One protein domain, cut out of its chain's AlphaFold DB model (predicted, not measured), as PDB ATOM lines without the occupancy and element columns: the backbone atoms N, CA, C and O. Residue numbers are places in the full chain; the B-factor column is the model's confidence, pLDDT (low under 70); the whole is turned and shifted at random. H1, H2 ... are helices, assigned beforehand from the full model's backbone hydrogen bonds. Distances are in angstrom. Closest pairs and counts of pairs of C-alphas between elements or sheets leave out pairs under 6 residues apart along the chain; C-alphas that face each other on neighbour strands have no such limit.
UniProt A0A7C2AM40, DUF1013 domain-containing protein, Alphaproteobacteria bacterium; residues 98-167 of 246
ATOM      1  N   SER A  98     166.860 189.305 242.521       82.88
ATOM      2  CA  SER A  98     165.551 188.712 242.827       82.88
ATOM      3  C   SER A  98     165.531 187.204 242.570       82.88
ATOM      4  O   SER A  98     165.289 186.427 243.488       82.88
ATOM      5  N   LYS A  99     165.915 186.786 241.358       82.94
ATOM      6  CA  LYS A  99     165.916 185.383 240.912       82.94
ATOM      7  C   LYS A  99     167.006 184.503 241.545       82.94
ATOM      8  O   LYS A  99     167.301 183.416 241.050       82.94
ATOM      9  N   ARG A 100     167.712 184.974 242.581       87.00
ATOM     10  CA  ARG A 100     168.798 184.199 243.208       87.00
ATOM     11  C   ARG A 100     168.278 183.097 244.123       87.00
ATOM     12  O   ARG A 100     168.990 182.103 244.261       87.00
ATOM     13  N   GLN A 101     167.084 183.269 244.695       87.12
ATOM     14  CA  GLN A 101     166.451 182.291 245.586       87.12
ATOM     15  C   GLN A 101     165.897 181.081 244.825       87.12
ATOM     16  O   GLN A 101     165.906 179.984 245.365       87.12
ATOM     17  N   ASP A 102     165.525 181.244 243.553       91.25
ATOM     18  CA  ASP A 102     164.989 180.172 242.698       91.25
ATOM     19  C   ASP A 102     166.095 179.364 241.988       91.25
ATOM     20  O   ASP A 102     165.831 178.400 241.268       91.25
ATOM     21  N   ARG A 103     167.374 179.741 242.153       90.88
ATOM     22  CA  ARG A 103     168.493 179.012 241.524       90.88
ATOM     23  C   ARG A 103     168.674 177.589 242.059       90.88
ATOM     24  O   ARG A 103     168.961 176.719 241.238       90.88
ATOM     25  N   PRO A 104     168.527 177.300 243.365       93.69
ATOM     26  CA  PRO A 104     168.574 175.928 243.853       93.69
ATOM     27  C   PRO A 104     167.448 175.059 243.276       93.69
ATOM     28  O   PRO A 104     167.706 173.922 242.889       93.69
ATOM     29  N   ASP A 105     166.250 175.626 243.114       94.44
ATOM     30  CA  ASP A 105     165.079 174.989 242.497       94.44
ATOM     31  C   ASP A 105     165.330 174.631 241.021       94.44
ATOM     32  O   ASP A 105     165.104 173.489 240.605       94.44
ATOM     33  N   ALA A 106     165.897 175.569 240.253       94.62
ATOM     34  CA  ALA A 106     166.355 175.355 238.878       94.62
ATOM     35  C   ALA A 106     167.418 174.246 238.756       94.62
ATOM     36  O   ALA A 106     167.355 173.402 237.858       94.62
ATOM     37  N   ILE A 107     168.411 174.240 239.651       94.69
ATOM     38  CA  ILE A 107     169.499 173.249 239.649       94.69
ATOM     39  C   ILE A 107     168.962 171.865 240.024       94.69
ATOM     40  O   ILE A 107     169.305 170.884 239.365       94.69
ATOM     41  N   ALA A 108     168.094 171.772 241.034       95.69
ATOM     42  CA  ALA A 108     167.494 170.511 241.459       95.69
ATOM     43  C   ALA A 108     166.614 169.889 240.363       95.69
ATOM     44  O   ALA A 108     166.614 168.668 240.199       95.69
ATOM     45  N   TRP A 109     165.916 170.708 239.569       96.31
ATOM     46  CA  TRP A 109     165.204 170.237 238.379       96.31
ATOM     47  C   TRP A 109     166.159 169.737 237.295       96.31
ATOM     48  O   TRP A 109     165.982 168.628 236.802       96.31
ATOM     49  N   LEU A 110     167.214 170.492 236.966       95.12
ATOM     50  CA  LEU A 110     168.193 170.074 235.955       95.12
ATOM     51  C   LEU A 110     168.891 168.758 236.326       95.12
ATOM     52  O   LEU A 110     168.982 167.869 235.485       95.12
ATOM     53  N   VAL A 111     169.329 168.602 237.578       94.31
ATOM     54  CA  VAL A 111     169.994 167.378 238.060       94.31
ATOM     55  C   VAL A 111     169.033 166.180 238.099       94.31
ATOM     56  O   VAL A 111     169.462 165.058 237.843       94.31
ATOM     57  N   LYS A 112     167.738 166.397 238.378       94.31
ATOM     58  CA  LYS A 112     166.719 165.333 238.405       94.31
ATOM     59  C   LYS A 112     166.235 164.922 237.010       94.31
ATOM     60  O   LYS A 112     166.027 163.737 236.769       94.31
ATOM     61  N   THR A 113     166.001 165.885 236.122       95.00
ATOM     62  CA  THR A 113     165.366 165.664 234.811       95.00
ATOM     63  C   THR A 113     166.380 165.396 233.701       95.00
ATOM     64  O   THR A 113     166.060 164.672 232.762       95.00
ATOM     65  N   HIS A 114     167.593 165.949 233.805       94.50
ATOM     66  CA  HIS A 114     168.630 165.847 232.778       94.50
ATOM     67  C   HIS A 114     170.007 165.450 233.351       94.50
ATOM     68  O   HIS A 114     170.957 166.243 233.289       94.50
ATOM     69  N   PRO A 115     170.156 164.223 233.890       92.38
ATOM     70  CA  PRO A 115     171.433 163.724 234.404       92.38
ATOM     71  C   PRO A 115     172.536 163.617 233.331       92.38
ATOM     72  O   PRO A 115     173.706 163.475 233.679       92.38
ATOM     73  N   GLU A 116     172.214 163.723 232.034       92.88
ATOM     74  CA  GLU A 116     173.214 163.808 230.959       92.88
ATOM     75  C   GLU A 116     174.056 165.107 230.987       92.88
ATOM     76  O   GLU A 116     175.169 165.145 230.437       92.88
ATOM     77  N   LEU A 117     173.540 166.178 231.610       93.56
ATOM     78  CA  LEU A 117     174.170 167.499 231.642       93.56
ATOM     79  C   LEU A 117     175.376 167.555 232.586       93.56
ATOM     80  O   LEU A 117     175.312 167.185 233.756       93.56
ATOM     81  N   THR A 118     176.475 168.131 232.100       93.31
ATOM     82  CA  THR A 118     177.631 168.461 232.947       93.31
ATOM     83  C   THR A 118     177.368 169.676 233.837       93.31
ATOM     84  O   THR A 118     176.653 170.605 233.453       93.31
ATOM     85  N   ASP A 119     178.078 169.755 234.963       92.81
ATOM     86  CA  ASP A 119     178.077 170.935 235.842       92.81
ATOM     87  C   ASP A 119     178.472 172.221 235.094       92.81
ATOM     88  O   ASP A 119     178.021 173.308 235.438       92.81
ATOM     89  N   GLY A 120     179.290 172.114 234.038       91.19
ATOM     90  CA  GLY A 120     179.640 173.237 233.162       91.19
ATOM     91  C   GLY A 120     178.470 173.720 232.294       91.19
ATOM     92  O   GLY A 120     178.305 174.925 232.105       91.19
ATOM     93  N   GLN A 121     177.621 172.808 231.810       91.31
ATOM     94  CA  GLN A 121     176.389 173.166 231.097       91.31
ATOM     95  C   GLN A 121     175.357 173.772 232.059       91.31
ATOM     96  O   GLN A 121     174.810 174.831 231.761       91.31
ATOM     97  N   ILE A 122     175.159 173.174 233.239       92.31
ATOM     98  CA  ILE A 122     174.263 173.694 234.289       92.31
ATOM     99  C   ILE A 122     174.721 175.087 234.761       92.31
ATOM    100  O   ILE A 122     173.919 176.017 234.831       92.31
ATOM    101  N   SER A 123     176.026 175.266 234.999       91.31
ATOM    102  CA  SER A 123     176.645 176.555 235.344       91.31
ATOM    103  C   SER A 123     176.354 177.630 234.292       91.31
ATOM    104  O   SER A 123     175.943 178.737 234.651       91.31
ATOM    105  N   LYS A 124     176.481 177.292 232.998       89.50
ATOM    106  CA  LYS A 124     176.199 178.218 231.890       89.50
ATOM    107  C   LYS A 124     174.710 178.555 231.731       89.50
ATOM    108  O   LYS A 124     174.407 179.691 231.372       89.50
ATOM    109  N   LEU A 125     173.806 177.607 231.996       89.75
ATOM    110  CA  LEU A 125     172.354 177.805 231.898       89.75
ATOM    111  C   LEU A 125     171.785 178.658 233.045       89.75
ATOM    112  O   LEU A 125     170.927 179.497 232.797       89.75
ATOM    113  N   VAL A 126     172.244 178.448 234.284       89.56
ATOM    114  CA  VAL A 126     171.635 179.045 235.496       89.56
ATOM    115  C   VAL A 126     172.416 180.259 236.034       89.56
ATOM    116  O   VAL A 126     171.874 181.069 236.791       89.56
ATOM    117  N   GLY A 127     173.691 180.419 235.663       88.94
ATOM    118  CA  GLY A 127     174.563 181.456 236.232       88.94
ATOM    119  C   GLY A 127     175.004 181.109 237.658       88.94
ATOM    120  O   GLY A 127     174.849 181.907 238.583       88.94
ATOM    121  N   THR A 128     175.510 179.886 237.844       89.62
ATOM    122  CA  THR A 128     175.883 179.303 239.149       89.62
ATOM    123  C   THR A 128     177.267 178.638 239.108       89.62
ATOM    124  O   THR A 128     177.830 178.443 238.029       89.62
ATOM    125  N   THR A 129     177.836 178.277 240.261       91.38
ATOM    126  CA  THR A 129     179.172 177.663 240.382       91.38
ATOM    127  C   THR A 129     179.096 176.150 240.631       91.38
ATOM    128  O   THR A 129     178.093 175.638 241.134       91.38
ATOM    129  N   LYS A 130     180.170 175.410 240.306       93.12
ATOM    130  CA  LYS A 130     180.229 173.947 240.514       93.12
ATOM    131  C   LYS A 130     179.992 173.518 241.977       93.12
ATOM    132  O   LYS A 130     179.210 172.590 242.164       93.12
ATOM    133  N   PRO A 131     180.562 174.179 243.012       94.38
ATOM    134  CA  PRO A 131     180.287 173.812 244.404       94.38
ATOM    135  C   PRO A 131     178.805 173.920 244.778       94.38
ATOM    136  O   PRO A 131     178.296 173.062 245.488       94.38
ATOM    137  N   THR A 132     178.080 174.920 244.258       92.12
ATOM    138  CA  THR A 132     176.632 175.047 244.486       92.12
ATOM    139  C   THR A 132     175.839 173.937 243.791       92.12
ATOM    140  O   THR A 132     174.871 173.449 244.363       92.12
ATOM    141  N   ILE A 133     176.252 173.508 242.592       94.69
ATOM    142  CA  ILE A 133     175.626 172.376 241.885       94.69
ATOM    143  C   ILE A 133     175.820 171.077 242.675       94.69
ATOM    144  O   ILE A 133     174.848 170.361 242.918       94.69
ATOM    145  N   ASN A 134     177.046 170.810 243.133       95.44
ATOM    146  CA  ASN A 134     177.353 169.621 243.926       95.44
ATOM    147  C   ASN A 134     176.611 169.636 245.265       95.44
ATOM    148  O   ASN A 134     175.898 168.687 245.553       95.44
ATOM    149  N   ALA A 135     176.600 170.748 246.007       94.88
ATOM    150  CA  ALA A 135     175.856 170.840 247.268       94.88
ATOM    151  C   ALA A 135     174.341 170.546 247.136       94.88
ATOM    152  O   ALA A 135     173.695 170.146 248.102       94.88
ATOM    153  N   ILE A 136     173.753 170.727 245.949       94.81
ATOM    154  CA  ILE A 136     172.346 170.388 245.679       94.81
ATOM    155  C   ILE A 136     172.198 168.918 245.254       94.81
ATOM    156  O   ILE A 136     171.274 168.249 245.717       94.81
ATOM    157  N   ARG A 137     173.123 168.393 244.437       93.69
ATOM    158  CA  ARG A 137     173.220 166.963 244.076       93.69
ATOM    159  C   ARG A 137     173.419 166.083 245.319       93.69
ATOM    160  O   ARG A 137     172.684 165.120 245.512       93.69
ATOM    161  N   ASP A 138     174.346 166.485 246.178       94.75
ATOM    162  CA  ASP A 138     174.788 165.787 247.389       94.75
ATOM    163  C   ASP A 138     173.881 166.092 248.600       94.75
ATOM    164  O   ASP A 138     174.084 165.564 249.690       94.75
ATOM    165  N   ARG A 139     172.857 166.941 248.411       93.12
ATOM    166  CA  ARG A 139     171.845 167.339 249.410       93.12
ATOM    167  C   ARG A 139     172.399 168.064 250.652       93.12
ATOM    168  O   ARG A 139     171.707 168.162 251.658       93.12
ATOM    169  N   THR A 140     173.604 168.624 250.565       94.69
ATOM    170  CA  THR A 140     174.298 169.373 251.633       94.69
ATOM    171  C   THR A 140     174.049 170.890 251.609       94.69
ATOM    172  O   THR A 140     174.570 171.621 252.449       94.69
ATOM    173  N   HIS A 141     173.258 171.401 250.661       93.12
ATOM    174  CA  HIS A 141     172.891 172.817 250.600       93.12
ATOM    175  C   HIS A 141     172.054 173.247 251.820       93.12
ATOM    176  O   HIS A 141     171.073 172.593 252.156       93.12
ATOM    177  N   TRP A 142     172.375 174.391 252.434       92.25
ATOM    178  CA  TRP A 142     171.742 174.861 253.681       92.25
ATOM    179  C   TRP A 142     170.203 174.937 253.632       92.25
ATOM    180  O   TRP A 142     169.549 174.703 254.642       92.25
ATOM    181  N   ASN A 143     169.621 175.229 252.462       91.38
ATOM    182  CA  ASN A 143     168.170 175.343 252.270       91.38
ATOM    183  C   ASN A 143     167.504 174.068 251.701       91.38
ATOM    184  O   ASN A 143     166.367 174.136 251.237       91.38
ATOM    185  N   ILE A 144     168.197 172.917 251.670       93.44
ATOM    186  CA  ILE A 144     167.790 171.706 250.921       93.44
ATOM    187  C   ILE A 144     166.350 171.240 251.192       93.44
ATOM    188  O   ILE A 144     165.680 170.775 250.272       93.44
ATOM    189  N   THR A 145     165.856 171.406 252.419       92.75
ATOM    190  CA  THR A 145     164.497 171.027 252.839       92.75
ATOM    191  C   THR A 145     163.399 171.813 252.114       92.75
ATOM    192  O   THR A 145     162.311 171.285 251.902       92.75
ATOM    193  N   ASN A 146     163.679 173.054 251.710       92.25
ATOM    194  CA  ASN A 146     162.707 173.947 251.072       92.25
ATOM    195  C   ASN A 146     162.789 173.945 249.535       92.25
ATOM    196  O   ASN A 146     161.910 174.519 248.893       92.25
ATOM    197  N   ILE A 147     163.815 173.309 248.952       92.94
ATOM    198  CA  ILE A 147     164.048 173.283 247.500       92.94
ATOM    199  C   ILE A 147     162.925 172.525 246.782       92.94
ATOM    200  O   ILE A 147     162.662 171.351 247.062       92.94
ATOM    201  N   LYS A 148     162.313 173.168 245.788       93.69
ATOM    202  CA  LYS A 148     161.254 172.607 244.938       93.69
ATOM    203  C   LYS A 148     161.750 172.558 243.491       93.69
ATOM    204  O   LYS A 148     161.905 173.603 242.881       93.69
ATOM    205  N   PRO A 149     161.995 171.380 242.889       94.62
ATOM    206  CA  PRO A 149     162.499 171.298 241.515       94.62
ATOM    207  C   PRO A 149     161.591 172.009 240.488       94.62
ATOM    208  O   PRO A 149     160.536 171.484 240.133       94.62
ATOM    209  N   GLN A 150     162.020 173.172 239.984       94.50
ATOM    210  CA  GLN A 150     161.298 173.995 239.001       94.50
ATOM    211  C   GLN A 150     162.078 174.161 237.692       94.50
ATOM    212  O   GLN A 150     163.303 174.244 237.680       94.50
ATOM    213  N   ASN A 151     161.364 174.249 236.568       94.44
ATOM    214  CA  ASN A 151     161.991 174.356 235.250       94.44
ATOM    215  C   ASN A 151     162.688 175.732 235.071       94.44
ATOM    216  O   ASN A 151     162.012 176.764 235.148       94.44
ATOM    217  N   PRO A 152     164.002 175.788 234.758       92.25
ATOM    218  CA  PRO A 152     164.754 177.041 234.605       92.25
ATOM    219  C   PRO A 152     164.301 177.927 233.433       92.25
ATOM    220  O   PRO A 152     164.694 179.091 233.368       92.25
ATOM    221  N   VAL A 153     163.497 177.402 232.504       92.75
ATOM    222  CA  VAL A 153     162.838 178.197 231.455       92.75
ATOM    223  C   VAL A 153     161.622 178.936 232.022       92.75
ATOM    224  O   VAL A 153     161.436 180.111 231.728       92.75
ATOM    225  N   GLY A 154     160.836 178.291 232.894       90.25
ATOM    226  CA  GLY A 154     159.698 178.923 233.580       90.25
ATOM    227  C   GLY A 154     160.123 179.989 234.594       90.25
ATOM    228  O   GLY A 154     159.412 180.964 234.804       90.25
ATOM    229  N   LEU A 155     161.325 179.846 235.161       88.88
ATOM    230  CA  LEU A 155     161.977 180.865 235.990       88.88
ATOM    231  C   LEU A 155     162.667 181.973 235.160       88.88
ATOM    232  O   LEU A 155     163.210 182.923 235.729       88.88
ATOM    233  N   ASP A 156     162.672 181.870 233.823       88.44
ATOM    234  CA  ASP A 156     163.378 182.769 232.896       88.44
ATOM    235  C   ASP A 156     164.854 182.984 233.320       88.44
ATOM    236  O   ASP A 156     165.333 184.084 233.608       88.44
ATOM    237  N   MET A 157     165.572 181.865 233.444       87.75
ATOM    238  CA  MET A 157     167.031 181.822 233.628       87.75
ATOM    239  C   MET A 157     167.741 181.433 232.328       87.75
ATOM    240  O   MET A 157     168.778 181.998 231.981       87.75
ATOM    241  N   CYS A 158     167.147 180.504 231.575       89.50
ATOM    242  CA  CYS A 158     167.606 180.075 230.256       89.50
ATOM    243  C   CYS A 158     166.436 180.054 229.262       89.50
ATOM    244  O   CYS A 158     165.278 179.956 229.661       89.50
ATOM    245  N   SER A 159     166.727 180.136 227.960       91.12
ATOM    246  CA  SER A 159     165.688 179.946 226.940       91.12
ATOM    247  C   SER A 159     165.427 178.453 226.703       91.12
ATOM    248  O   SER A 159     166.316 177.623 226.905       91.12
ATOM    249  N   ALA A 160     164.240 178.106 226.193       91.81
ATOM    250  CA  ALA A 160     163.946 176.739 225.751       91.81
ATOM    251  C   ALA A 160     164.949 176.235 224.690       91.81
ATOM    252  O   ALA A 160     165.318 175.061 224.690       91.81
ATOM    253  N   ILE A 161     165.445 177.135 223.830       93.00
ATOM    254  CA  ILE A 161     166.449 176.839 222.801       93.00
ATOM    255  C   ILE A 161     167.815 176.557 223.449       93.00
ATOM    256  O   ILE A 161     168.478 175.591 223.077       93.00
ATOM    257  N   ASP A 162     168.228 177.358 224.438       90.50
ATOM    258  CA  ASP A 162     169.486 177.172 225.175       90.50
ATOM    259  C   ASP A 162     169.485 175.813 225.900       90.50
ATOM    260  O   ASP A 162     170.474 175.078 225.832       90.50
ATOM    261  N   LEU A 163     168.368 175.463 226.553       92.75
ATOM    262  CA  LEU A 163     168.190 174.189 227.253       92.75
ATOM    263  C   LEU A 163     168.208 173.002 226.280       92.75
ATOM    264  O   LEU A 163     168.984 172.067 226.482       92.75
ATOM    265  N   GLY A 164     167.428 173.058 225.196       93.12
ATOM    266  CA  GLY A 164     167.402 172.011 224.169       93.12
ATOM    267  C   GLY A 164     168.776 171.784 223.534       93.12
ATOM    268  O   GLY A 164     169.247 170.649 223.452       93.12
ATOM    269  N   GLN A 165     169.490 172.861 223.184       93.38
ATOM    270  CA  GLN A 165     170.864 172.761 222.688       93.38
ATOM    271  C   GLN A 165     171.836 172.182 223.722       93.38
ATOM    272  O   GLN A 165     172.779 171.490 223.337       93.38
ATOM    273  N   ALA A 166     171.669 172.483 225.012       91.88
ATOM    274  CA  ALA A 166     172.526 171.937 226.058       91.88
ATOM    275  C   ALA A 166     172.303 170.427 226.237       91.88
ATOM    276  O   ALA A 166     173.283 169.687 226.321       91.88
ATOM    277  N   VAL A 167     171.045 169.977 226.230       94.00
ATOM    278  CA  VAL A 167     170.665 168.556 226.314       94.00
ATOM    279  C   VAL A 167     171.168 167.782 225.093       94.00
ATOM    280  O   VAL A 167     171.830 166.758 225.254       94.00
TER     281      VAL A 167
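Overview. This is residues 98 to 167 of the 246 residues of the protein "DUF1013 domain-containing protein" of Alphaproteobacteria bacterium (UniProt A0A7C2AM40). Three short helices, H1, H2 and H3, cross one another at large angles in a three-cornered core, and H4 lies at one end of the domain, beyond H2 and running back almost antiparallel to it. A long stretch without a named element, residues 138 to 159, leaves H3 toward the opposite end of the domain and then runs back over the length of the domain to H4, its C-alphas 7 to 16 A from the mean of all C-alphas. The printed part has 70 residues with four named helices, H1 to H4 in chain order, and no named strand; the class is all helix. It is compact, with a radius of gyration of the C-alphas of 10.8 A and a rounded outline of 31 by 24 by 18 A.

Along the chain. After residues 98 to 102, H1 runs from residue 103, its C-alpha at (168.493, 179.012, 241.524), to residue 113, 15.3 A. H2 is residues 119 to 126, 10.4 A. H3 is residues 130 to 137, 10.5 A. H4 is residues 160 to 167, 10.6 A, with C-alpha 167 at (170.665, 168.556, 226.314).

Arrangement. The hub is H2, which touches the other three helices. It touches H1 at a steep tilt of 53 degrees, opposite ways; the closest C-alphas, those of Arg 103 and Val 126, are 6.8 A apart. H2 and H3 touch and are about perpendicular, at 90 degrees, with the C-alphas of Asp 119 and Lys 130 closest at 6.0 A. H1 and H3 touch at a steep tilt of 63 degrees, the same way, with the C-alphas of Ala 108 and Ile 136 closest at 6.4 A. H2 and H4 only just touch, with 3 pairs of C-alphas within 8 A, the closest being Gln 121 and Ala 166 at 6.5 A; their tilt is a shallow 4 degrees, opposite ways. H4 is apart from H1 and from H3. In H1, H2, H3 and H4 every O i to N i+4 pair is within hydrogen-bond range.

Size, cuts and confidence. The C-alphas farthest apart, those of Trp 142 and Ile 161, are 31.4 A apart. The printed part has no cut. The links H1 to H2 and H2 to H3 are tight, and the 22-residue link H3 to H4 is long. Mean pLDDT of the printed part is 92.2, and no printed residue is under 70.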